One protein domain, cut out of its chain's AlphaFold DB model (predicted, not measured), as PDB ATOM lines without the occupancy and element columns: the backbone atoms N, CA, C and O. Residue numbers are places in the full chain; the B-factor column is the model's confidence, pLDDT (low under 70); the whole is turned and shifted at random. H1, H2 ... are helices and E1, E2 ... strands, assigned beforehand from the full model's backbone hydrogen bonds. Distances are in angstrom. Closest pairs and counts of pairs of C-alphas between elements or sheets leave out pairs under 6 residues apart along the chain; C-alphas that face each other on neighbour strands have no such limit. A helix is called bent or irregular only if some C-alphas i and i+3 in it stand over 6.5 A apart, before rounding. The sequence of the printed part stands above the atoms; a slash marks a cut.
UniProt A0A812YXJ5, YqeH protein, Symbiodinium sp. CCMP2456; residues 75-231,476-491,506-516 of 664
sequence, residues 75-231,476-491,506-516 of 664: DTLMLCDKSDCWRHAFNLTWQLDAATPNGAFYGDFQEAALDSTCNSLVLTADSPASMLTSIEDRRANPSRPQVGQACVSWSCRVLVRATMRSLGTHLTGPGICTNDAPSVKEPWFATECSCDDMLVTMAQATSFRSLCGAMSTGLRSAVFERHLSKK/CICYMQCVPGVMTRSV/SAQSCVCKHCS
ATOM      1  N   ASP A  75      30.811  36.173  34.830       90.81
ATOM      2  CA  ASP A  75      30.095  36.222  33.562       90.81
ATOM      3  C   ASP A  75      29.742  37.670  33.197       90.81
ATOM      4  O   ASP A  75      29.631  38.543  34.057       90.81
ATOM      5  N   THR A  76      29.554  37.935  31.906       90.62
ATOM      6  CA  THR A  76      29.144  39.257  31.421       90.62
ATOM      7  C   THR A  76      27.625  39.366  31.447       90.62
ATOM      8  O   THR A  76      26.938  38.720  30.654       90.62
ATOM      9  N   LEU A  77      27.104  40.206  32.338       91.81
ATOM     10  CA  LEU A  77      25.675  40.486  32.440       91.81
ATOM     11  C   LEU A  77      25.309  41.731  31.623       91.81
ATOM     12  O   LEU A  77      25.698  42.843  31.960       91.81
ATOM     13  N   MET A  78      24.546  41.557  30.546       92.69
ATOM     14  CA  MET A  78      24.216  42.635  29.605       92.69
ATOM     15  C   MET A  78      23.250  43.677  30.180       92.69
ATOM     16  O   MET A  78      23.247  44.817  29.720       92.69
ATOM     17  N   LEU A  79      22.418  43.298  31.156       91.88
ATOM     18  CA  LEU A  79      21.446  44.210  31.763       91.88
ATOM     19  C   LEU A  79      22.018  45.037  32.917       91.88
ATOM     20  O   LEU A  79      21.349  45.949  33.383       91.88
ATOM     21  N   CYS A  80      23.237  44.753  33.363       88.06
ATOM     22  CA  CYS A  80      23.820  45.385  34.538       88.06
ATOM     23  C   CYS A  80      23.932  46.912  34.443       88.06
ATOM     24  O   CYS A  80      23.548  47.609  35.378       88.06
ATOM     25  N   ASP A  81      24.363  47.427  33.291       86.88
ATOM     26  CA  ASP A  81      24.504  48.868  33.042       86.88
ATOM     27  C   ASP A  81      23.213  49.512  32.496       86.88
ATOM     28  O   ASP A  81      23.246  50.601  31.924       86.88
ATOM     29  N   LYS A  82      22.068  48.823  32.590       91.50
ATOM     30  CA  LYS A  82      20.779  49.315  32.084       91.50
ATOM     31  C   LYS A  82      19.968  49.979  33.189       91.50
ATOM     32  O   LYS A  82      20.204  49.764  34.372       91.50
ATOM     33  N   SER A  83      18.995  50.789  32.777       90.12
ATOM     34  CA  SER A  83      18.047  51.428  33.696       90.12
ATOM     35  C   SER A  83      17.234  50.401  34.492       90.12
ATOM     36  O   SER A  83      16.909  49.329  33.970       90.12
ATOM     37  N   ASP A  84      16.828  50.768  35.713       86.88
ATOM     38  CA  ASP A  84      15.932  49.968  36.564       86.88
ATOM     39  C   ASP A  84      14.694  49.498  35.802       86.88
ATOM     40  O   ASP A  84      14.366  48.313  35.816       86.88
ATOM     41  N   CYS A  85      14.081  50.402  35.027       88.12
ATOM     42  CA  CYS A  85      12.959  50.076  34.154       88.12
ATOM     43  C   CYS A  85      13.219  48.838  33.297       88.12
ATOM     44  O   CYS A  85      12.407  47.915  33.254       88.12
ATOM     45  N   TRP A  86      14.345  48.823  32.582       92.00
ATOM     46  CA  TRP A  86      14.638  47.728  31.676       92.00
ATOM     47  C   TRP A  86      14.883  46.446  32.455       92.00
ATOM     48  O   TRP A  86      14.304  45.412  32.129       92.00
ATOM     49  N   ARG A  87      15.694  46.508  33.509       89.00
ATOM     50  CA  ARG A  87      16.031  45.336  34.320       89.00
ATOM     51  C   ARG A  87      14.776  44.689  34.894       89.00
ATOM     52  O   ARG A  87      14.561  43.494  34.686       89.00
ATOM     53  N   HIS A  88      13.894  45.484  35.498       87.38
ATOM     54  CA  HIS A  88      12.625  45.005  36.047       87.38
ATOM     55  C   HIS A  88      11.677  44.504  34.961       87.38
ATOM     56  O   HIS A  88      11.085  43.440  35.126       87.38
ATOM     57  N   ALA A  89      11.556  45.205  33.829       90.06
ATOM     58  CA  ALA A  89      10.706  44.768  32.720       90.06
ATOM     59  C   ALA A  89      11.177  43.441  32.132       90.06
ATOM     60  O   ALA A  89      10.367  42.557  31.847       90.06
ATOM     61  N   PHE A  90      12.486  43.281  31.977       92.38
ATOM     62  CA  PHE A  90      13.084  42.061  31.470       92.38
ATOM     63  C   PHE A  90      12.898  40.914  32.465       92.38
ATOM     64  O   PHE A  90      12.436  39.846  32.073       92.38
ATOM     65  N   ASN A  91      13.206  41.136  33.745       88.50
ATOM     66  CA  ASN A  91      13.045  40.140  34.804       88.50
ATOM     67  C   ASN A  91      11.581  39.696  34.941       88.50
ATOM     68  O   ASN A  91      11.297  38.502  34.915       88.50
ATOM     69  N   LEU A  92      10.635  40.640  34.947       86.50
ATOM     70  CA  LEU A  92       9.201  40.345  34.938       86.50
ATOM     71  C   LEU A  92       8.795  39.512  33.719       86.50
ATOM     72  O   LEU A  92       8.046  38.543  33.848       86.50
ATOM     73  N   THR A  93       9.285  39.884  32.534       91.06
ATOM     74  CA  THR A  93       9.006  39.140  31.299       91.06
ATOM     75  C   THR A  93       9.533  37.715  31.400       91.06
ATOM     76  O   THR A  93       8.823  36.769  31.079       91.06
ATOM     77  N   TRP A  94      10.754  37.542  31.901       91.75
ATOM     78  CA  TRP A  94      11.345  36.226  32.095       91.75
ATOM     79  C   TRP A  94      10.548  35.386  33.087       91.75
ATOM     80  O   TRP A  94      10.115  34.296  32.729       91.75
ATOM     81  N   GLN A  95      10.252  35.908  34.274       86.94
ATOM     82  CA  GLN A  95       9.518  35.166  35.299       86.94
ATOM     83  C   GLN A  95       8.137  34.703  34.832       86.94
ATOM     84  O   GLN A  95       7.755  33.560  35.077       86.94
ATOM     85  N   LEU A  96       7.396  35.576  34.144       87.12
ATOM     86  CA  LEU A  96       6.032  35.274  33.714       87.12
ATOM     87  C   LEU A  96       5.976  34.420  32.449       87.12
ATOM     88  O   LEU A  96       5.095  33.571  32.327       87.12
ATOM     89  N   ASP A  97       6.883  34.656  31.501       90.81
ATOM     90  CA  ASP A  97       6.720  34.171  30.133       90.81
ATOM     91  C   ASP A  97       7.824  33.179  29.691       90.81
ATOM     92  O   ASP A  97       7.608  32.440  28.727       90.81
ATOM     93  N   ALA A  98       8.977  33.114  30.381       94.06
ATOM     94  CA  ALA A  98      10.152  32.330  29.955       94.06
ATOM     95  C   ALA A  98      10.964  31.632  31.077       94.06
ATOM     96  O   ALA A  98      12.028  31.080  30.801       94.06
ATOM     97  N   ALA A  99      10.499  31.606  32.329       88.31
ATOM     98  CA  ALA A  99      11.235  30.965  33.426       88.31
ATOM     99  C   ALA A  99      11.179  29.433  33.379       88.31
ATOM    100  O   ALA A  99      12.067  28.751  33.887       88.31
ATOM    101  N   THR A 100      10.141  28.876  32.753       90.25
ATOM    102  CA  THR A 100       9.967  27.427  32.610       90.25
ATOM    103  C   THR A 100       9.963  27.026  31.138       90.25
ATOM    104  O   THR A 100       9.524  27.822  30.308       90.25
ATOM    105  N   PRO A 101      10.358  25.784  30.797       90.88
ATOM    106  CA  PRO A 101      10.301  25.284  29.420       90.88
ATOM    107  C   PRO A 101       8.913  25.338  28.765       90.88
ATOM    108  O   PRO A 101       8.814  25.304  27.546       90.88
ATOM    109  N   ASN A 102       7.849  25.421  29.572       91.81
ATOM    110  CA  ASN A 102       6.465  25.514  29.107       91.81
ATOM    111  C   ASN A 102       5.985  26.968  28.943       91.81
ATOM    112  O   ASN A 102       4.830  27.189  28.585       91.81
ATOM    113  N   GLY A 103       6.828  27.957  29.252       91.88
ATOM    114  CA  GLY A 103       6.503  29.368  29.073       91.88
ATOM    115  C   GLY A 103       6.334  29.710  27.593       91.88
ATOM    116  O   GLY A 103       7.118  29.259  26.757       91.88
ATOM    117  N   ALA A 104       5.329  30.530  27.271       93.25
ATOM    118  CA  ALA A 104       4.985  30.883  25.892       93.25
ATOM    119  C   ALA A 104       6.150  31.521  25.111       93.25
ATOM    120  O   ALA A 104       6.204  31.401  23.893       93.25
ATOM    121  N   PHE A 105       7.092  32.160  25.814       94.75
ATOM    122  CA  PHE A 105       8.253  32.835  25.234       94.75
ATOM    123  C   PHE A 105       9.585  32.188  25.645       94.75
ATOM    124  O   PHE A 105      10.642  32.785  25.453       94.75
ATOM    125  N   TYR A 106       9.572  30.965  26.194       94.38
ATOM    126  CA  TYR A 106      10.803  30.259  26.571       94.38
ATOM    127  C   TYR A 106      11.730  30.036  25.368       94.38
ATOM    128  O   TYR A 106      12.917  30.351  25.436       94.38
ATOM    129  N   GLY A 107      11.179  29.534  24.256       94.88
ATOM    130  CA  GLY A 107      11.935  29.309  23.019       94.88
ATOM    131  C   GLY A 107      12.485  30.609  22.432       94.88
ATOM    132  O   GLY A 107      13.679  30.691  22.149       94.88
ATOM    133  N   ASP A 108      11.650  31.652  22.360       96.19
ATOM    134  CA  ASP A 108      12.055  32.979  21.881       96.19
ATOM    135  C   ASP A 108      13.195  33.567  22.720       96.19
ATOM    136  O   ASP A 108      14.155  34.110  22.178       96.19
ATOM    137  N   PHE A 109      13.130  33.426  24.046       95.56
ATOM    138  CA  PHE A 109      14.198  33.870  24.934       95.56
ATOM    139  C   PHE A 109      15.505  33.104  24.690       95.56
ATOM    140  O   PHE A 109      16.566  33.721  24.581       95.56
ATOM    141  N   GLN A 110      15.450  31.772  24.579       93.12
ATOM    142  CA  GLN A 110      16.643  30.959  24.326       93.12
ATOM    143  C   GLN A 110      17.295  31.293  22.984       93.12
ATOM    144  O   GLN A 110      18.513  31.447  22.909       93.12
ATOM    145  N   GLU A 111      16.496  31.427  21.930       94.31
ATOM    146  CA  GLU A 111      16.992  31.787  20.605       94.31
ATOM    147  C   GLU A 111      17.529  33.221  20.569       94.31
ATOM    148  O   GLU A 111      18.590  33.459  19.989       94.31
ATOM    149  N   ALA A 112      16.864  34.169  21.240       94.94
ATOM    150  CA  ALA A 112      17.349  35.541  21.383       94.94
ATOM    151  C   ALA A 112      18.703  35.594  22.106       94.94
ATOM    152  O   ALA A 112      19.613  36.275  21.639       94.94
ATOM    153  N   ALA A 113      18.869  34.821  23.186       92.00
ATOM    154  CA  ALA A 113      20.121  34.741  23.941       92.00
ATOM    155  C   ALA A 113      21.287  34.178  23.115       92.00
ATOM    156  O   ALA A 113      22.443  34.550  23.337       92.00
ATOM    157  N   LEU A 114      20.999  33.304  22.148       90.56
ATOM    158  CA  LEU A 114      21.989  32.744  21.227       90.56
ATOM    159  C   LEU A 114      22.271  33.649  20.014       90.56
ATOM    160  O   LEU A 114      23.282  33.456  19.331       90.56
ATOM    161  N   ASP A 115      21.425  34.647  19.741       93.31
ATOM    162  CA  ASP A 115      21.603  35.584  18.635       93.31
ATOM    163  C   ASP A 115      22.646  36.659  18.984       93.31
ATOM    164  O   ASP A 115      22.382  37.669  19.636       93.31
ATOM    165  N   SER A 116      23.865  36.471  18.473       91.31
ATOM    166  CA  SER A 116      24.961  37.436  18.643       91.31
ATOM    167  C   SER A 116      24.634  38.854  18.147       91.31
ATOM    168  O   SER A 116      25.135  39.827  18.715       91.31
ATOM    169  N   THR A 117      23.786  38.998  17.120       94.88
ATOM    170  CA  THR A 117      23.354  40.315  16.632       94.88
ATOM    171  C   THR A 117      22.418  40.949  17.652       94.88
ATOM    172  O   THR A 117      22.618  42.113  17.996       94.88
ATOM    173  N   CYS A 118      21.468  40.180  18.191       96.25
ATOM    174  CA  CYS A 118      20.586  40.616  19.275       96.25
ATOM    175  C   CYS A 118      21.387  41.108  20.486       96.25
ATOM    176  O   CYS A 118      21.220  42.248  20.916       96.25
ATOM    177  N   ASN A 119      22.333  40.297  20.966       94.56
ATOM    178  CA  ASN A 119      23.179  40.628  22.115       94.56
ATOM    179  C   ASN A 119      23.989  41.914  21.883       94.56
ATOM    180  O   ASN A 119      24.105  42.745  22.782       94.56
ATOM    181  N   SER A 120      24.494  42.132  20.661       94.62
ATOM    182  CA  SER A 120      25.209  43.372  20.324       94.62
ATOM    183  C   SER A 120      24.324  44.621  20.413       94.62
ATOM    184  O   SER A 120      24.809  45.668  20.832       94.62
ATOM    185  N   LEU A 121      23.038  44.510  20.059       96.56
ATOM    186  CA  LEU A 121      22.088  45.619  20.164       96.56
ATOM    187  C   LEU A 121      21.708  45.889  21.622       96.56
ATOM    188  O   LEU A 121      21.655  47.047  22.028       96.56
ATOM    189  N   VAL A 122      21.521  44.832  22.420       95.88
ATOM    190  CA  VAL A 122      21.206  44.928  23.858       95.88
ATOM    191  C   VAL A 122      22.320  45.657  24.601       95.88
ATOM    192  O   VAL A 122      22.044  46.536  25.410       95.88
ATOM    193  N   LEU A 123      23.582  45.344  24.293       92.94
ATOM    194  CA  LEU A 123      24.732  46.022  24.891       92.94
ATOM    195  C   LEU A 123      24.732  47.530  24.613       92.94
ATOM    196  O   LEU A 123      25.097  48.297  25.500       92.94
ATOM    197  N   THR A 124      24.286  47.966  23.432       94.62
ATOM    198  CA  THR A 124      24.316  49.383  23.026       94.62
ATOM    199  C   THR A 124      23.059  50.183  23.345       94.62
ATOM    200  O   THR A 124      23.128  51.403  23.384       94.62
ATOM    201  N   ALA A 125      21.911  49.533  23.509       96.00
ATOM    202  CA  ALA A 125      20.656  50.225  23.782       96.00
ATOM    203  C   ALA A 125      20.552  50.599  25.271       96.00
ATOM    204  O   ALA A 125      21.075  49.881  26.120       96.00
ATOM    205  N   ASP A 126      19.826  51.671  25.606       93.50
ATOM    206  CA  ASP A 126      19.687  52.191  26.987       93.50
ATOM    207  C   ASP A 126      18.311  51.911  27.625       93.50
ATOM    208  O   ASP A 126      18.149  51.888  28.849       93.50
ATOM    209  N   SER A 127      17.304  51.660  26.788       94.56
ATOM    210  CA  SER A 127      15.930  51.319  27.171       94.56
ATOM    211  C   SER A 127      15.298  50.270  26.238       94.56
ATOM    212  O   SER A 127      15.725  50.144  25.081       94.56
ATOM    213  N   PRO A 128      14.214  49.584  26.663       95.38
ATOM    214  CA  PRO A 128      13.450  48.676  25.802       95.38
ATOM    215  C   PRO A 128      12.974  49.328  24.495       95.38
ATOM    216  O   PRO A 128      12.958  48.690  23.444       95.38
ATOM    217  N   ALA A 129      12.631  50.619  24.538       95.56
ATOM    218  CA  ALA A 129      12.238  51.379  23.355       95.56
ATOM    219  C   ALA A 129      13.416  51.574  22.390       95.56
ATOM    220  O   ALA A 129      13.301  51.279  21.202       95.56
ATOM    221  N   SER A 130      14.581  51.992  22.903       96.25
ATOM    222  CA  SER A 130      15.791  52.157  22.082       96.25
ATOM    223  C   SER A 130      16.288  50.837  21.476       96.25
ATOM    224  O   SER A 130      16.830  50.833  20.368       96.25
ATOM    225  N   MET A 131      16.050  49.706  22.155       96.94
ATOM    226  CA  MET A 131      16.333  48.370  21.627       96.94
ATOM    227  C   MET A 131      15.508  48.085  20.370       96.94
ATOM    228  O   MET A 131      16.060  47.661  19.356       96.94
ATOM    229  N   LEU A 132      14.200  48.356  20.402       97.38
ATOM    230  CA  LEU A 132      13.338  48.136  19.241       97.38
ATOM    231  C   LEU A 132      13.640  49.109  18.100       97.38
ATOM    232  O   LEU A 132      13.714  48.664  16.959       97.38
ATOM    233  N   THR A 133      13.938  50.381  18.385       96.88
ATOM    234  CA  THR A 133      14.427  51.315  17.353       96.88
ATOM    235  C   THR A 133      15.712  50.794  16.697       96.88
ATOM    236  O   THR A 133      15.829  50.774  15.475       96.88
ATOM    237  N   SER A 134      16.646  50.256  17.489       97.06
ATOM    238  CA  SER A 134      17.885  49.665  16.965       97.06
ATOM    239  C   SER A 134      17.638  48.413  16.109       97.06
ATOM    240  O   SER A 134      18.373  48.157  15.150       97.06
ATOM    241  N   ILE A 135      16.606  47.624  16.434       97.69
ATOM    242  CA  ILE A 135      16.158  46.485  15.621       97.69
ATOM    243  C   ILE A 135      15.580  46.968  14.284       97.69
ATOM    244  O   ILE A 135      15.929  46.403  13.246       97.69
ATOM    245  N   GLU A 136      14.723  47.991  14.288       96.56
ATOM    246  CA  GLU A 136      14.138  48.569  13.068       96.56
ATOM    247  C   GLU A 136      15.230  49.093  12.132       96.56
ATOM    248  O   GLU A 136      15.291  48.684  10.971       96.56
ATOM    249  N   ASP A 137      16.166  49.884  12.662       95.94
ATOM    250  CA  ASP A 137      17.316  50.405  11.917       95.94
ATOM    251  C   ASP A 137      18.179  49.281  11.328       95.94
ATOM    252  O   ASP A 137      18.704  49.379  10.212       95.94
ATOM    253  N   ARG A 138      18.344  48.181  12.075       95.88
ATOM    254  CA  ARG A 138      19.102  47.017  11.609       95.88
ATOM    255  C   ARG A 138      18.384  46.297  10.469       95.88
ATOM    256  O   ARG A 138      19.046  45.918   9.504       95.88
ATOM    257  N   ARG A 139      17.064  46.132  10.565       95.12
ATOM    258  CA  ARG A 139      16.229  45.472   9.548       95.12
ATOM    259  C   ARG A 139      16.062  46.313   8.286       95.12
ATOM    260  O   ARG A 139      16.012  45.761   7.191       95.12
ATOM    261  N   ALA A 140      16.057  47.637   8.416       95.25
ATOM    262  CA  ALA A 140      16.033  48.554   7.280       95.25
ATOM    263  C   ALA A 140      17.309  48.472   6.416       95.25
ATOM    264  O   ALA A 140      17.290  48.864   5.249       95.25
ATOM    265  N   ASN A 141      18.418  47.947   6.958       95.31
ATOM    266  CA  ASN A 141      19.689  47.826   6.249       95.31
ATOM    267  C   ASN A 141      20.035  46.357   5.912       95.31
ATOM    268  O   ASN A 141      20.644  45.664   6.736       95.31
ATOM    269  N   PRO A 142      19.749  45.880   4.684       93.12
ATOM    270  CA  PRO A 142      19.992  44.490   4.292       93.12
ATOM    271  C   PRO A 142      21.481  44.124   4.206       93.12
ATOM    272  O   PRO A 142      21.821  42.945   4.180       93.12
ATOM    273  N   SER A 143      22.390  45.106   4.175       94.25
ATOM    274  CA  SER A 143      23.838  44.858   4.153       94.25
ATOM    275  C   SER A 143      24.398  44.447   5.518       94.25
ATOM    276  O   SER A 143      25.558  44.043   5.606       94.25
ATOM    277  N   ARG A 144      23.612  44.569   6.594       93.56
ATOM    278  CA  ARG A 144      24.014  44.184   7.950       93.56
ATOM    279  C   ARG A 144      23.445  42.804   8.312       93.56
ATOM    280  O   ARG A 144      22.380  42.440   7.810       93.56
ATOM    281  N   PRO A 145      24.109  42.050   9.212       93.56
ATOM    282  CA  PRO A 145      23.531  40.839   9.791       93.56
ATOM    283  C   PRO A 145      22.146  41.132  10.369       93.56
ATOM    284  O   PRO A 145      21.981  42.108  11.105       93.56
ATOM    285  N   GLN A 146      21.164  40.325   9.978       94.75
ATOM    286  CA  GLN A 146      19.772  40.504  10.378       94.75
ATOM    287  C   GLN A 146      19.538  39.947  11.781       94.75
ATOM    288  O   GLN A 146      20.166  38.969  12.181       94.75
ATOM    289  N   VAL A 147      18.621  40.582  12.510       96.25
ATOM    290  CA  VAL A 147      18.190  40.142  13.843       96.25
ATOM    291  C   VAL A 147      17.151  39.034  13.693       96.25
ATOM    292  O   VAL A 147      16.182  39.197  12.938       96.25
ATOM    293  N   GLY A 148      17.333  37.934  14.421       96.19
ATOM    294  CA  GLY A 148      16.406  36.808  14.436       96.19
ATOM    295  C   GLY A 148      15.001  37.202  14.902       96.19
ATOM    296  O   GLY A 148      14.815  38.167  15.646       96.19
ATOM    297  N   GLN A 149      13.983  36.456  14.462       96.88
ATOM    298  CA  GLN A 149      12.593  36.753  14.820       96.88
ATOM    299  C   GLN A 149      12.322  36.563  16.321       96.88
ATOM    300  O   GLN A 149      11.600  37.371  16.901       96.88
ATOM    301  N   ALA A 150      12.969  35.582  16.952       96.94
ATOM    302  CA  ALA A 150      12.919  35.347  18.393       96.94
ATOM    303  C   ALA A 150      13.383  36.564  19.215       96.94
ATOM    304  O   ALA A 150      12.705  36.982  20.149       96.94
ATOM    305  N   CYS A 151      14.482  37.216  18.813       97.31
ATOM    306  CA  CYS A 151      14.956  38.447  19.457       97.31
ATOM    307  C   CYS A 151      13.937  39.587  19.356       97.31
ATOM    308  O   CYS A 151      13.754  40.343  20.312       97.31
ATOM    309  N   VAL A 152      13.252  39.711  18.213       97.31
ATOM    310  CA  VAL A 152      12.198  40.718  18.040       97.31
ATOM    311  C   VAL A 152      11.004  40.401  18.922       97.31
ATOM    312  O   VAL A 152      10.578  41.274  19.667       97.31
ATOM    313  N   SER A 153      10.523  39.156  18.899       96.12
ATOM    314  CA  SER A 153       9.426  38.681  19.749       96.12
ATOM    315  C   SER A 153       9.702  38.968  21.228       96.12
ATOM    316  O   SER A 153       8.928  39.653  21.901       96.12
ATOM    317  N   TRP A 154      10.885  38.566  21.698       96.38
ATOM    318  CA  TRP A 154      11.333  38.797  23.064       96.38
ATOM    319  C   TRP A 154      11.408  40.288  23.416       96.38
ATOM    320  O   TRP A 154      10.830  40.728  24.411       96.38
ATOM    321  N   SER A 155      12.060  41.098  22.576       96.88
ATOM    322  CA  SER A 155      12.213  42.542  22.813       96.88
ATOM    323  C   SER A 155      10.867  43.274  22.809       96.88
ATOM    324  O   SER A 155      10.647  44.173  23.621       96.88
ATOM    325  N   CYS A 156       9.940  42.862  21.941       95.94
ATOM    326  CA  CYS A 156       8.566  43.355  21.919       95.94
ATOM    327  C   CYS A 156       7.851  43.057  23.236       95.94
ATOM    328  O   CYS A 156       7.215  43.945  23.805       95.94
ATOM    329  N   ARG A 157       7.988  41.833  23.755       93.75
ATOM    330  CA  ARG A 157       7.377  41.453  25.029       93.75
ATOM    331  C   ARG A 157       7.949  42.258  26.195       93.75
ATOM    332  O   ARG A 157       7.172  42.761  27.007       93.75
ATOM    333  N   VAL A 158       9.269  42.450  26.229       94.44
ATOM    334  CA  VAL A 158       9.935  43.286  27.240       94.44
ATOM    335  C   VAL A 158       9.441  44.733  27.176       94.44
ATOM    336  O   VAL A 158       9.118  45.297  28.220       94.44
ATOM    337  N   LEU A 159       9.308  45.332  25.982       93.88
ATOM    338  CA  LEU A 159       8.746  46.682  25.853       93.88
ATOM    339  C   LEU A 159       7.309  46.737  26.376       93.88
ATOM    340  O   LEU A 159       6.975  47.640  27.138       93.88
ATOM    341  N   VAL A 160       6.462  45.780  25.993       88.88
ATOM    342  CA  VAL A 160       5.068  45.740  26.446       88.88
ATOM    343  C   VAL A 160       5.008  45.712  27.974       88.88
ATOM    344  O   VAL A 160       4.300  46.532  28.557       88.88
ATOM    345  N   ARG A 161       5.821  44.873  28.635       88.19
ATOM    346  CA  ARG A 161       5.933  44.869  30.105       88.19
ATOM    347  C   ARG A 161       6.446  46.194  30.665       88.19
ATOM    348  O   ARG A 161       5.912  46.646  31.667       88.19
ATOM    349  N   ALA A 162       7.418  46.829  30.013       88.75
ATOM    350  CA  ALA A 162       7.948  48.131  30.423       88.75
ATOM    351  C   ALA A 162       6.919  49.271  30.298       88.75
ATOM    352  O   ALA A 162       6.973  50.251  31.039       88.75
ATOM    353  N   THR A 163       5.990  49.171  29.342       82.94
ATOM    354  CA  THR A 163       4.917  50.161  29.140       82.94
ATOM    355  C   THR A 163       3.682  49.911  29.991       82.94
ATOM    356  O   THR A 163       2.898  50.832  30.205       82.94
ATOM    357  N   MET A 164       3.499  48.692  30.497       75.56
ATOM    358  CA  MET A 164       2.440  48.415  31.456       75.56
ATOM    359  C   MET A 164       2.745  49.181  32.744       75.56
ATOM    360  O   MET A 164       3.770  48.963  33.380       75.56
ATOM    361  N   ARG A 165       1.820  50.053  33.162       57.78
ATOM    362  CA  ARG A 165       1.910  50.823  34.419       57.78
ATOM    363  C   ARG A 165       2.059  49.918  35.658       57.78
ATOM    364  O   ARG A 165       2.483  50.375  36.711       57.78
ATOM    365  N   SER A 166       1.743  48.626  35.520       50.91
ATOM    366  CA  SER A 166       1.850  47.586  36.546       50.91
ATOM    367  C   SER A 166       3.001  46.603  36.256       50.91
ATOM    368  O   SER A 166       2.772  45.449  35.871       50.91
ATOM    369  N   LEU A 167       4.255  47.027  36.442       52.28
ATOM    370  CA  LEU A 167       5.332  46.060  36.687       52.28
ATOM    371  C   LEU A 167       5.164  45.520  38.113       52.28
ATOM    372  O   LEU A 167       5.660  46.121  39.061       52.28
ATOM    373  N   GLY A 168       4.411  44.431  38.258       39.94
ATOM    374  CA  GLY A 168       3.943  43.912  39.550       39.94
ATOM    375  C   GLY A 168       2.415  43.977  39.621       39.94
ATOM    376  O   GLY A 168       1.810  44.960  39.220       39.94
ATOM    377  N   THR A 169       1.784  42.875  39.998       32.56
ATOM    378  CA  THR A 169       0.380  42.523  39.725       32.56
ATOM    379  C   THR A 169      -0.700  43.401  40.381       32.56
ATOM    380  O   THR A 169      -0.460  44.064  41.375       32.56
ATOM    381  N   HIS A 170      -1.927  43.278  39.854       34.31
ATOM    382  CA  HIS A 170      -3.215  43.734  40.403       34.31
ATOM    383  C   HIS A 170      -3.428  45.253  40.519       34.31
ATOM    384  O   HIS A 170      -3.077  45.905  41.497       34.31
ATOM    385  N   LEU A 171      -4.148  45.782  39.523       36.22
ATOM    386  CA  LEU A 171      -4.827  47.077  39.549       36.22
ATOM    387  C   LEU A 171      -5.715  47.189  40.801       36.22
ATOM    388  O   LEU A 171      -6.880  46.803  40.782       36.22
ATOM    389  N   THR A 172      -5.172  47.724  41.890       35.72
ATOM    390  CA  THR A 172      -5.974  48.254  43.004       35.72
ATOM    391  C   THR A 172      -6.228  49.756  42.852       35.72
ATOM    392  O   THR A 172      -7.005  50.325  43.612       35.72
ATOM    393  N   GLY A 173      -5.652  50.392  41.825       41.25
ATOM    394  CA  GLY A 173      -5.963  51.763  41.432       41.25
ATOM    395  C   GLY A 173      -4.949  52.363  40.449       41.25
ATOM    396  O   GLY A 173      -3.878  51.792  40.230       41.25
ATOM    397  N   PRO A 174      -5.270  53.514  39.837       49.00
ATOM    398  CA  PRO A 174      -4.343  54.258  38.991       49.00
ATOM    399  C   PRO A 174      -3.147  54.774  39.809       49.00
ATOM    400  O   PRO A 174      -3.324  55.486  40.793       49.00
ATOM    401  N   GLY A 175      -1.924  54.439  39.385       54.31
ATOM    402  CA  GLY A 175      -0.684  55.030  39.913       54.31
ATOM    403  C   GLY A 175      -0.074  54.378  41.159       54.31
ATOM    404  O   GLY A 175       0.861  54.943  41.715       54.31
ATOM    405  N   ILE A 176      -0.558  53.211  41.600       62.31
ATOM    406  CA  ILE A 176       0.062  52.477  42.714       62.31
ATOM    407  C   ILE A 176       0.991  51.403  42.146       62.31
ATOM    408  O   ILE A 176       0.534  50.419  41.568       62.31
ATOM    409  N   CYS A 177       2.297  51.590  42.324       70.75
ATOM    410  CA  CYS A 177       3.291  50.568  42.025       70.75
ATOM    411  C   CYS A 177       3.452  49.622  43.216       70.75
ATOM    412  O   CYS A 177       3.651  50.068  44.345       70.75
ATOM    413  N   THR A 178       3.354  48.317  42.953       68.38
ATOM    414  CA  THR A 178       3.543  47.260  43.954       68.38
ATOM    415  C   THR A 178       4.777  46.413  43.629       68.38
ATOM    416  O   THR A 178       5.389  46.548  42.560       68.38
ATOM    417  N   ASN A 179       5.142  45.535  44.567       73.44
ATOM    418  CA  ASN A 179       6.151  44.486  44.395       73.44
ATOM    419  C   ASN A 179       5.539  43.096  44.603       73.44
ATOM    420  O   ASN A 179       6.126  42.220  45.235       73.44
ATOM    421  N   ASP A 180       4.306  42.923  44.132       67.62
ATOM    422  CA  ASP A 180       3.535  41.703  44.382       67.62
ATOM    423  C   ASP A 180       4.046  40.507  43.569       67.62
ATOM    424  O   ASP A 180       3.805  39.358  43.934       67.62
ATOM    425  N   ALA A 181       4.777  40.768  42.479       66.38
ATOM    426  CA  ALA A 181       5.514  39.739  41.768       66.38
ATOM    427  C   ALA A 181       6.852  39.510  42.499       66.38
ATOM    428  O   ALA A 181       7.728  40.381  42.443       66.38
ATOM    429  N   PRO A 182       7.013  38.383  43.222       63.12
ATOM    430  CA  PRO A 182       8.195  38.153  44.038       63.12
ATOM    431  C   PRO A 182       9.452  38.203  43.171       63.12
ATOM    432  O   PRO A 182       9.499  37.610  42.098       63.12
ATOM    433  N   SER A 183      10.474  38.906  43.654       66.38
ATOM    434  CA  SER A 183      11.789  38.994  43.009       66.38
ATOM    435  C   SER A 183      11.813  39.724  41.660       66.38
ATOM    436  O   SER A 183      12.799  39.587  40.942       66.38
ATOM    437  N   VAL A 184      10.766  40.469  41.278       71.94
ATOM    438  CA  VAL A 184      10.794  41.323  40.071       71.94
ATOM    439  C   VAL A 184      11.493  42.640  40.350       71.94
ATOM    440  O   VAL A 184      12.398  43.013  39.602       71.94
ATOM    441  N   LYS A 185      11.064  43.317  41.421       73.00
ATOM    442  CA  LYS A 185      11.736  44.491  41.965       73.00
ATOM    443  C   LYS A 185      12.417  44.115  43.260       73.00
ATOM    444  O   LYS A 185      11.933  43.296  44.051       73.00
ATOM    445  N   GLU A 186      13.516  44.785  43.521       73.75
ATOM    446  CA  GLU A 186      14.182  44.692  44.794       73.75
ATOM    447  C   GLU A 186      13.269  45.241  45.903       73.75
ATOM    448  O   GLU A 186      12.489  46.170  45.669       73.75
ATOM    449  N   PRO A 187      13.347  44.707  47.137       73.81
ATOM    450  CA  PRO A 187      12.453  45.109  48.225       73.81
ATOM    451  C   PRO A 187      12.426  46.617  48.517       73.81
ATOM    452  O   PRO A 187      11.431  47.118  49.031       73.81
ATOM    453  N   TRP A 188      13.497  47.346  48.194       76.12
ATOM    454  CA  TRP A 188      13.588  48.797  48.390       76.12
ATOM    455  C   TRP A 188      12.970  49.624  47.253       76.12
ATOM    456  O   TRP A 188      12.627  50.776  47.487       76.12
ATOM    457  N   PHE A 189      12.753  49.041  46.071       74.44
ATOM    458  CA  PHE A 189      12.012  49.659  44.963       74.44
ATOM    459  C   PHE A 189      10.520  49.309  44.996       74.44
ATOM    460  O   PHE A 189       9.796  49.526  44.026       74.44
ATOM    461  N   ALA A 190      10.029  48.747  46.106       75.31
ATOM    462  CA  ALA A 190       8.703  48.147  46.138       75.31
ATOM    463  C   ALA A 190       7.560  49.129  45.834       75.31
ATOM    464  O   ALA A 190       6.551  48.729  45.259       75.31
ATOM    465  N   THR A 191       7.737  50.400  46.196       76.62
ATOM    466  CA  THR A 191       6.780  51.483  45.935       76.62
ATOM    467  C   THR A 191       7.147  52.326  44.714       76.62
ATOM    468  O   THR A 191       6.409  53.245  44.374       76.62
ATOM    469  N   GLU A 192       8.291  52.065  44.077       79.31
ATOM    470  CA  GLU A 192       8.784  52.866  42.960       79.31
ATOM    471  C   GLU A 192       8.262  52.333  41.621       79.31
ATOM    472  O   GLU A 192       8.165  51.123  41.366       79.31
ATOM    473  N   CYS A 193       7.899  53.271  40.753       78.62
ATOM    474  CA  CYS A 193       7.498  53.011  39.382       78.62
ATOM    475  C   CYS A 193       8.712  53.162  38.466       78.62
ATOM    476  O   CYS A 193       8.852  54.146  37.747       78.62
ATOM    477  N   SER A 194       9.596  52.165  38.485       82.38
ATOM    478  CA  SER A 194      10.915  52.217  37.834       82.38
ATOM    479  C   SER A 194      10.876  52.536  36.342       82.38
ATOM    480  O   SER A 194      11.873  52.977  35.779       82.38
ATOM    481  N   CYS A 195       9.730  52.323  35.690       85.44
ATOM    482  CA  CYS A 195       9.549  52.623  34.285       85.44
ATOM    483  C   CYS A 195       8.963  53.990  33.962       85.44
ATOM    484  O   CYS A 195       8.946  54.256  32.770       85.44
ATOM    485  N   ASP A 196       8.549  54.854  34.901       81.56
ATOM    486  CA  ASP A 196       7.784  56.101  34.644       81.56
ATOM    487  C   ASP A 196       8.520  57.180  33.822       81.56
ATOM    488  O   ASP A 196       7.887  57.982  33.109       81.56
ATOM    489  N   ASP A 197       9.846  57.095  33.751       82.19
ATOM    490  CA  ASP A 197      10.680  58.011  32.963       82.19
ATOM    491  C   ASP A 197      10.974  57.534  31.531       82.19
ATOM    492  O   ASP A 197      11.285  58.352  30.669       82.19
ATOM    493  N   MET A 198      10.804  56.241  31.218       87.94
ATOM    494  CA  MET A 198      10.942  55.709  29.848       87.94
ATOM    495  C   MET A 198      10.006  56.383  28.814       87.94
ATOM    496  O   MET A 198       8.829  56.058  28.680       87.94
ATOM    497  N   LEU A 199      10.540  57.272  27.987       83.44
ATOM    498  CA  LEU A 199       9.760  57.918  26.931       83.44
ATOM    499  C   LEU A 199       9.550  56.973  25.739       83.44
ATOM    500  O   LEU A 199      10.510  56.513  25.121       83.44
ATOM    501  N   VAL A 200       8.285  56.707  25.411       89.12
ATOM    502  CA  VAL A 200       7.870  56.048  24.167       89.12
ATOM    503  C   VAL A 200       6.922  57.001  23.462       89.12
ATOM    504  O   VAL A 200       5.840  57.282  23.967       89.12
ATOM    505  N   THR A 201       7.335  57.511  22.308       87.75
ATOM    506  CA  THR A 201       6.473  58.371  21.486       87.75
ATOM    507  C   THR A 201       5.420  57.532  20.765       87.75
ATOM    508  O   THR A 201       5.629  56.347  20.486       87.75
ATOM    509  N   MET A 202       4.299  58.133  20.377       83.50
ATOM    510  CA  MET A 202       3.273  57.414  19.616       83.50
ATOM    511  C   MET A 202       3.728  57.025  18.204       83.50
ATOM    512  O   MET A 202       3.317  55.989  17.664       83.50
ATOM    513  N   ALA A 203       4.638  57.808  17.618       86.44
ATOM    514  CA  ALA A 203       5.319  57.445  16.378       86.44
ATOM    515  C   ALA A 203       6.109  56.137  16.549       86.44
ATOM    516  O   ALA A 203       5.949  55.212  15.748       86.44
ATOM    517  N   GLN A 204       6.873  56.009  17.639       92.12
ATOM    518  CA  GLN A 204       7.558  54.761  17.985       92.12
ATOM    519  C   GLN A 204       6.567  53.630  18.257       92.12
ATOM    520  O   GLN A 204       6.711  52.562  17.679       92.12
ATOM    521  N   ALA A 205       5.514  53.848  19.052       89.56
ATOM    522  CA  ALA A 205       4.505  52.819  19.325       89.56
ATOM    523  C   ALA A 205       3.827  52.304  18.040       89.56
ATOM    524  O   ALA A 205       3.517  51.119  17.913       89.56
ATOM    525  N   THR A 206       3.624  53.184  17.056       88.06
ATOM    526  CA  THR A 206       3.119  52.836  15.722       88.06
ATOM    527  C   THR A 206       4.109  52.001  14.928       88.06
ATOM    528  O   THR A 206       3.722  50.972  14.372       88.06
ATOM    529  N   SER A 207       5.373  52.421  14.898       92.69
ATOM    530  CA  SER A 207       6.436  51.679  14.224       92.69
ATOM    531  C   SER A 207       6.605  50.290  14.850       92.69
ATOM    532  O   SER A 207       6.480  49.271  14.166       92.69
ATOM    533  N   PHE A 208       6.676  50.224  16.180       94.31
ATOM    534  CA  PHE A 208       6.776  48.980  16.935       94.31
ATOM    535  C   PHE A 208       5.569  48.073  16.733       94.31
ATOM    536  O   PHE A 208       5.733  46.858  16.706       94.31
ATOM    537  N   ARG A 209       4.367  48.615  16.509       90.81
ATOM    538  CA  ARG A 209       3.207  47.789  16.154       90.81
ATOM    539  C   ARG A 209       3.411  47.037  14.842       90.81
ATOM    540  O   ARG A 209       3.034  45.870  14.747       90.81
ATOM    541  N   SER A 210       4.029  47.679  13.854       91.88
ATOM    542  CA  SER A 210       4.370  47.018  12.592       91.88
ATOM    543  C   SER A 210       5.439  45.935  12.781       91.88
ATOM    544  O   SER A 210       5.338  44.866  12.182       91.88
ATOM    545  N   LEU A 211       6.408  46.169  13.672       94.75
ATOM    546  CA  LEU A 211       7.491  45.231  13.966       94.75
ATOM    547  C   LEU A 211       7.030  44.023  14.805       94.75
ATOM    548  O   LEU A 211       7.423  42.888  14.535       94.75
ATOM    549  N   CYS A 212       6.210  44.269  15.824       94.62
ATOM    550  CA  CYS A 212       5.794  43.299  16.837       94.62
ATOM    551  C   CYS A 212       4.485  42.572  16.495       94.62
ATOM    552  O   CYS A 212       4.144  41.575  17.133       94.62
ATOM    553  N   GLY A 213       3.707  43.079  15.534       92.81
ATOM    554  CA  GLY A 213       2.405  42.519  15.179       92.81
ATOM    555  C   GLY A 213       1.456  42.446  16.381       92.81
ATOM    556  O   GLY A 213       1.377  43.375  17.190       92.81
ATOM    557  N   ALA A 214       0.756  41.318  16.528       87.12
ATOM    558  CA  ALA A 214      -0.236  41.106  17.585       87.12
ATOM    559  C   ALA A 214       0.334  41.205  19.015       87.12
ATOM    560  O   ALA A 214      -0.410  41.521  19.942       87.12
ATOM    561  N   MET A 215       1.644  41.011  19.211       85.00
ATOM    562  CA  MET A 215       2.270  41.114  20.539       85.00
ATOM    563  C   MET A 215       2.225  42.531  21.112       85.00
ATOM    564  O   MET A 215       2.257  42.698  22.324       85.00
ATOM    565  N   SER A 216       2.124  43.543  20.248       83.94
ATOM    566  CA  SER A 216       1.996  44.954  20.634       83.94
ATOM    567  C   SER A 216       0.548  45.405  20.849       83.94
ATOM    568  O   SER A 216       0.287  46.605  20.964       83.94
ATOM    569  N   THR A 217      -0.416  44.479  20.869       81.56
ATOM    570  CA  THR A 217      -1.815  44.825  21.147       81.56
ATOM    571  C   THR A 217      -1.901  45.500  22.515       81.56
ATOM    572  O   THR A 217      -1.427  44.961  23.511       81.56
ATOM    573  N   GLY A 218      -2.458  46.711  22.553       80.25
ATOM    574  CA  GLY A 218      -2.518  47.534  23.763       80.25
ATOM    575  C   GLY A 218      -1.259  48.360  24.064       80.25
ATOM    576  O   GLY A 218      -1.257  49.111  25.035       80.25
ATOM    577  N   LEU A 219      -0.201  48.296  23.242       84.94
ATOM    578  CA  LEU A 219       0.994  49.132  23.425       84.94
ATOM    579  C   LEU A 219       0.655  50.622  23.302       84.94
ATOM    580  O   LEU A 219       1.054  51.414  24.147       84.94
ATOM    581  N   ARG A 220      -0.118  51.005  22.276       84.50
ATOM    582  CA  ARG A 220      -0.549  52.399  22.085       84.50
ATOM    583  C   ARG A 220      -1.396  52.898  23.250       84.50
ATOM    584  O   ARG A 220      -1.095  53.951  23.794       84.50
ATOM    585  N   SER A 221      -2.378  52.108  23.689       81.88
ATOM    586  CA  SER A 221      -3.191  52.465  24.853       81.88
ATOM    587  C   SER A 221      -2.348  52.570  26.126       81.88
ATOM    588  O   SER A 221      -2.561  53.482  26.911       81.88
ATOM    589  N   ALA A 222      -1.351  51.701  26.325       82.56
ATOM    590  CA  ALA A 222      -0.449  51.783  27.475       82.56
ATOM    591  C   ALA A 222       0.428  53.048  27.444       82.56
ATOM    592  O   ALA A 222       0.601  53.707  28.468       82.56
ATOM    593  N   VAL A 223       0.945  53.417  26.267       84.38
ATOM    594  CA  VAL A 223       1.686  54.673  26.059       84.38
ATOM    595  C   VAL A 223       0.787  55.881  26.323       84.38
ATOM    596  O   VAL A 223       1.183  56.791  27.047       84.38
ATOM    597  N   PHE A 224      -0.444  55.857  25.814       86.06
ATOM    598  CA  PHE A 224      -1.428  56.907  26.043       86.06
ATOM    599  C   PHE A 224      -1.770  57.077  27.533       86.06
ATOM    600  O   PHE A 224      -1.650  58.175  28.070       86.06
ATOM    601  N   GLU A 225      -2.114  55.995  28.237       83.75
ATOM    602  CA  GLU A 225      -2.431  56.017  29.676       83.75
ATOM    603  C   GLU A 225      -1.267  56.535  30.527       83.75
ATOM    604  O   GLU A 225      -1.433  57.194  31.558       83.75
ATOM    605  N   ARG A 226      -0.047  56.266  30.078       81.19
ATOM    606  CA  ARG A 226       1.160  56.770  30.707       81.19
ATOM    607  C   ARG A 226       1.352  58.265  30.462       81.19
ATOM    608  O   ARG A 226       1.687  58.986  31.401       81.19
ATOM    609  N   HIS A 227       1.104  58.758  29.253       84.31
ATOM    610  CA  HIS A 227       1.080  60.200  28.998       84.31
ATOM    611  C   HIS A 227      -0.015  60.891  29.805       84.31
ATOM    612  O   HIS A 227       0.231  61.955  30.369       84.31
ATOM    613  N   LEU A 228      -1.181  60.252  29.947       86.25
ATOM    614  CA  LEU A 228      -2.269  60.722  30.798       86.25
ATOM    615  C   LEU A 228      -1.840  60.818  32.263       86.25
ATOM    616  O   LEU A 228      -2.099  61.830  32.904       86.25
ATOM    617  N   SER A 229      -1.096  59.838  32.778       81.50
ATOM    618  CA  SER A 229      -0.611  59.875  34.164       81.50
ATOM    619  C   SER A 229       0.353  61.016  34.490       81.50
ATOM    620  O   SER A 229       0.511  61.356  35.661       81.50
ATOM    621  N   LYS A 230       0.989  61.602  33.469       82.56
ATOM    622  CA  LYS A 230       1.884  62.757  33.615       82.56
ATOM    623  C   LYS A 230       1.136  64.090  33.571       82.56
ATOM    624  O   LYS A 230       1.744  65.129  33.813       82.56
ATOM    625  N   LYS A 231      -0.158  64.079  33.232       86.38
ATOM    626  CA  LYS A 231      -1.008  65.273  33.258       86.38
ATOM    627  C   LYS A 231      -1.401  65.614  34.691       86.38
ATOM    628  O   LYS A 231      -1.240  64.804  35.600       86.38
ATOM    629  N   CYS A 476      30.656  33.384  29.818       94.50
ATOM    630  CA  CYS A 476      29.252  33.368  29.439       94.50
ATOM    631  C   CYS A 476      28.738  34.811  29.365       94.50
ATOM    632  O   CYS A 476      29.039  35.635  30.231       94.50
ATOM    633  N   ILE A 477      27.990  35.123  28.311       93.06
ATOM    634  CA  ILE A 477      27.292  36.395  28.143       93.06
ATOM    635  C   ILE A 477      25.808  36.110  28.345       93.06
ATOM    636  O   ILE A 477      25.222  35.334  27.584       93.06
ATOM    637  N   CYS A 478      25.200  36.733  29.349       92.81
ATOM    638  CA  CYS A 478      23.780  36.573  29.651       92.81
ATOM    639  C   CYS A 478      23.095  37.914  29.820       92.81
ATOM    640  O   CYS A 478      23.723  38.933  30.088       92.81
ATOM    641  N   TYR A 479      21.773  37.902  29.711       91.38
ATOM    642  CA  TYR A 479      20.968  39.065  30.055       91.38
ATOM    643  C   TYR A 479      21.029  39.362  31.553       91.38
ATOM    644  O   TYR A 479      21.313  40.489  31.944       91.38
ATOM    645  N   MET A 480      20.833  38.335  32.378       89.50
ATOM    646  CA  MET A 480      20.906  38.392  33.837       89.50
ATOM    647  C   MET A 480      21.654  37.165  34.371       89.50
ATOM    648  O   MET A 480      22.077  36.299  33.603       89.50
ATOM    649  N   GLN A 481      21.856  37.091  35.679       89.88
ATOM    650  CA  GLN A 481      22.416  35.898  36.309       89.88
ATOM    651  C   GLN A 481      21.424  34.725  36.304       89.88
ATOM    652  O   GLN A 481      20.216  34.932  36.213       89.88
ATOM    653  N   CYS A 482      21.928  33.494  36.420       89.44
ATOM    654  CA  CYS A 482      21.122  32.270  36.526       89.44
ATOM    655  C   CYS A 482      20.126  32.013  35.389       89.44
ATOM    656  O   CYS A 482      19.212  31.201  35.524       89.44
ATOM    657  N   VAL A 483      20.321  32.658  34.240       90.12
ATOM    658  CA  VAL A 483      19.569  32.373  33.020       90.12
ATOM    659  C   VAL A 483      20.488  31.792  31.947       90.12
ATOM    660  O   VAL A 483      21.712  31.975  31.997       90.12
ATOM    661  N   PRO A 484      19.914  31.083  30.962       88.31
ATOM    662  CA  PRO A 484      20.614  30.735  29.738       88.31
ATOM    663  C   PRO A 484      21.293  31.947  29.085       88.31
ATOM    664  O   PRO A 484      20.717  33.031  28.990       88.31
ATOM    665  N   GLY A 485      22.505  31.727  28.593       91.00
ATOM    666  CA  GLY A 485      23.277  32.682  27.813       91.00
ATOM    667  C   GLY A 485      24.119  31.999  26.750       91.00
ATOM    668  O   GLY A 485      23.915  30.825  26.418       91.00
ATOM    669  N   VAL A 486      25.086  32.740  26.217       92.31
ATOM    670  CA  VAL A 486      25.945  32.281  25.126       92.31
ATOM    671  C   VAL A 486      27.413  32.531  25.431       92.31
ATOM    672  O   VAL A 486      27.805  33.599  25.894       92.31
ATOM    673  N   MET A 487      28.248  31.544  25.127       93.69
ATOM    674  CA  MET A 487      29.694  31.724  25.042       93.69
ATOM    675  C   MET A 487      30.120  31.608  23.586       93.69
ATOM    676  O   MET A 487      29.591  30.795  22.819       93.69
ATOM    677  N   THR A 488      31.074  32.442  23.192       92.62
ATOM    678  CA  THR A 488      31.531  32.542  21.807       92.62
ATOM    679  C   THR A 488      32.995  32.152  21.697       92.62
ATOM    680  O   THR A 488      33.753  32.198  22.666       92.62
ATOM    681  N   ARG A 489      33.404  31.725  20.504       94.50
ATOM    682  CA  ARG A 489      34.810  31.507  20.162       94.50
ATOM    683  C   ARG A 489      35.049  31.847  18.703       94.50
ATOM    684  O   ARG A 489      34.167  31.691  17.858       94.50
ATOM    685  N   SER A 490      36.265  32.268  18.390       94.00
ATOM    686  CA  SER A 490      36.666  32.467  17.005       94.00
ATOM    687  C   SER A 490      36.978  31.120  16.349       94.00
ATOM    688  O   SER A 490      37.632  30.255  16.935       94.00
ATOM    689  N   VAL A 491      36.461  30.940  15.133       95.50
ATOM    690  CA  VAL A 491      36.702  29.774  14.277       95.50
ATOM    691  C   VAL A 491      37.145  30.313  12.925       95.50
ATOM    692  O   VAL A 491      36.316  30.782  12.139       95.50
ATOM    693  N   SER A 506      30.776  28.341  16.448       92.62
ATOM    694  CA  SER A 506      31.349  29.579  16.999       92.62
ATOM    695  C   SER A 506      30.604  30.088  18.236       92.62
ATOM    696  O   SER A 506      31.077  31.013  18.889       92.62
ATOM    697  N   ALA A 507      29.459  29.487  18.560       90.69
ATOM    698  CA  ALA A 507      28.623  29.805  19.711       90.69
ATOM    699  C   ALA A 507      28.098  28.509  20.348       90.69
ATOM    700  O   ALA A 507      27.845  27.531  19.636       90.69
ATOM    701  N   GLN A 508      27.949  28.497  21.670       92.69
ATOM    702  CA  GLN A 508      27.261  27.434  22.406       92.69
ATOM    703  C   GLN A 508      26.524  28.014  23.618       92.69
ATOM    704  O   GLN A 508      26.928  29.051  24.147       92.69
ATOM    705  N   SER A 509      25.456  27.341  24.050       91.38
ATOM    706  CA  SER A 509      24.702  27.744  25.235       91.38
ATOM    707  C   SER A 509      25.515  27.537  26.514       91.38
ATOM    708  O   SER A 509      26.287  26.584  26.647       91.38
ATOM    709  N   CYS A 510      25.329  28.441  27.466       93.44
ATOM    710  CA  CYS A 510      25.822  28.345  28.836       93.44
ATOM    711  C   CYS A 510      24.722  28.783  29.806       93.44
ATOM    712  O   CYS A 510      23.691  29.304  29.387       93.44
ATOM    713  N   VAL A 511      24.923  28.544  31.100       91.44
ATOM    714  CA  VAL A 511      24.075  29.089  32.166       91.44
ATOM    715  C   VAL A 511      24.952  30.034  32.966       91.44
ATOM    716  O   VAL A 511      26.007  29.604  33.440       91.44
ATOM    717  N   CYS A 512      24.551  31.302  33.075       91.25
ATOM    718  CA  CYS A 512      25.302  32.241  33.898       91.25
ATOM    719  C   CYS A 512      25.194  31.877  35.365       91.25
ATOM    720  O   CYS A 512      24.131  31.489  35.849       91.25
ATOM    721  N   LYS A 513      26.296  32.047  36.082       90.06
ATOM    722  CA  LYS A 513      26.320  31.886  37.531       90.06
ATOM    723  C   LYS A 513      25.696  33.103  38.209       90.06
ATOM    724  O   LYS A 513      25.569  34.169  37.604       90.06
ATOM    725  N   HIS A 514      25.300  32.938  39.466       88.25
ATOM    726  CA  HIS A 514      24.984  34.074  40.327       88.25
ATOM    727  C   HIS A 514      26.231  34.953  40.516       88.25
ATOM    728  O   HIS A 514      27.357  34.454  40.519       88.25
ATOM    729  N   CYS A 515      26.035  36.256  40.699       85.75
ATOM    730  CA  CYS A 515      27.134  37.198  40.919       85.75
ATOM    731  C   CYS A 515      27.576  37.318  42.376       85.75
ATOM    732  O   CYS A 515      28.497  38.076  42.658       85.75
ATOM    733  N   SER A 516      26.939  36.598  43.302       82.50
ATOM    734  CA  SER A 516      27.352  36.627  44.704       82.50
ATOM    735  C   SER A 516      28.757  36.047  44.887       82.50
ATOM    736  O   SER A 516      29.130  35.074  44.224       82.50
TER     737      SER A 516
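What this domain is: This is residues 75 to 231, 476 to 491 and 506 to 516 of the 664 residues of the protein "YqeH protein" of Symbiodinium sp. CCMP2456 (UniProt A0A812YXJ5). A cluster of mostly crossed helices packs round H5, which runs through the core with H1, H2, H4 and H6 against it; H3 sits beside H4, and H7 lies at one end of the cluster. At the other end, next to H2, is a small two-stranded ribbon, E1 and E2, and a long loop, residues 164 to 201, joins H5 to H6. The printed part has 184 residues, with seven named helices followed by two named strands; the sheet, in the order E1 - E2, is antiparallel, and the class is mostly helix. The whole is compact, with a radius of gyration of the C-alphas of 16.1 A and spans of 55 by 40 by 30 A.

How they stand to each other: H5, residues 149 to 163, is the hub and touches five other helices. H1, residues 84 to 98, touches it at a steep tilt of 59 degrees, opposite ways, the closest C-alphas being those of Ala 89 and Ala 162, 4.9 A. H2, residues 106 to 114, touches it at 69.5 degrees, a steep tilt only just short of about perpendicular, with C-alphas 112 and 151 closest at 4.2 A. H3, residues 116 to 124, touches H4, residues 128 to 140, with C-alphas 122 and 131 closest at 6.4 A. H4 and H5 form a helical hairpin, at a shallow tilt of 32 degrees, only just short of steep, with C-alphas 128 and 159 closest at 5.1 A. H6, residues 202 to 216, touches H5 at a steep tilt of 58 degrees, with C-alphas 156 and 212 closest at 5.8 A. H6 and H7, residues 219 to 229, form a helical hairpin, with C-alphas 205 and 220 closest at 5.8 A. E1, residues 484 to 488, and E2, residues 507 to 511, are antiparallel at 142 degrees; N 485 and O 510 are 2.8 A apart, within hydrogen-bond range. The closest C-alphas of H2 and E1 are those of Ala 113 and Gly 485, 5.4 A. Every O i to N i+4 pair is within hydrogen-bond range in H1, H2, H4, H5 and H7, against 4 of 5 in H3 and 8 of 11 in H6.

Where its parts are: H1 begins at C-alpha 84 (15.932, 49.968, 36.564) and is 19.7 A long. H2 measures 12.6 A, H3 12.7 A, H4 18.7 A, H5 21.1 A and H7 15.3 A. H6, 12.6 A, is irregular, with C-alphas 211 and 214 9.5 A apart. E1 spans 13.6 A; E2 spans 13.3 A and ends at C-alpha 511 (24.075, 29.089, 32.166).

The domain as a whole: The C-alphas farthest apart are those of Lys 231 and Val 491, 55.2 A. Residues 232 to 475 are not printed, with 44.1 A between C-alphas 231 and 476; residues 492 to 505 are not printed either, with 6.0 A between C-alphas 491 and 506. Of the links printed whole, H5 to H6 is long. Residues 76 to 77 pair with 477 to 478, parallel. The mean pLDDT of the printed part is 86.3; residues 165 to 176, 178 and 180 to 183 are under 70.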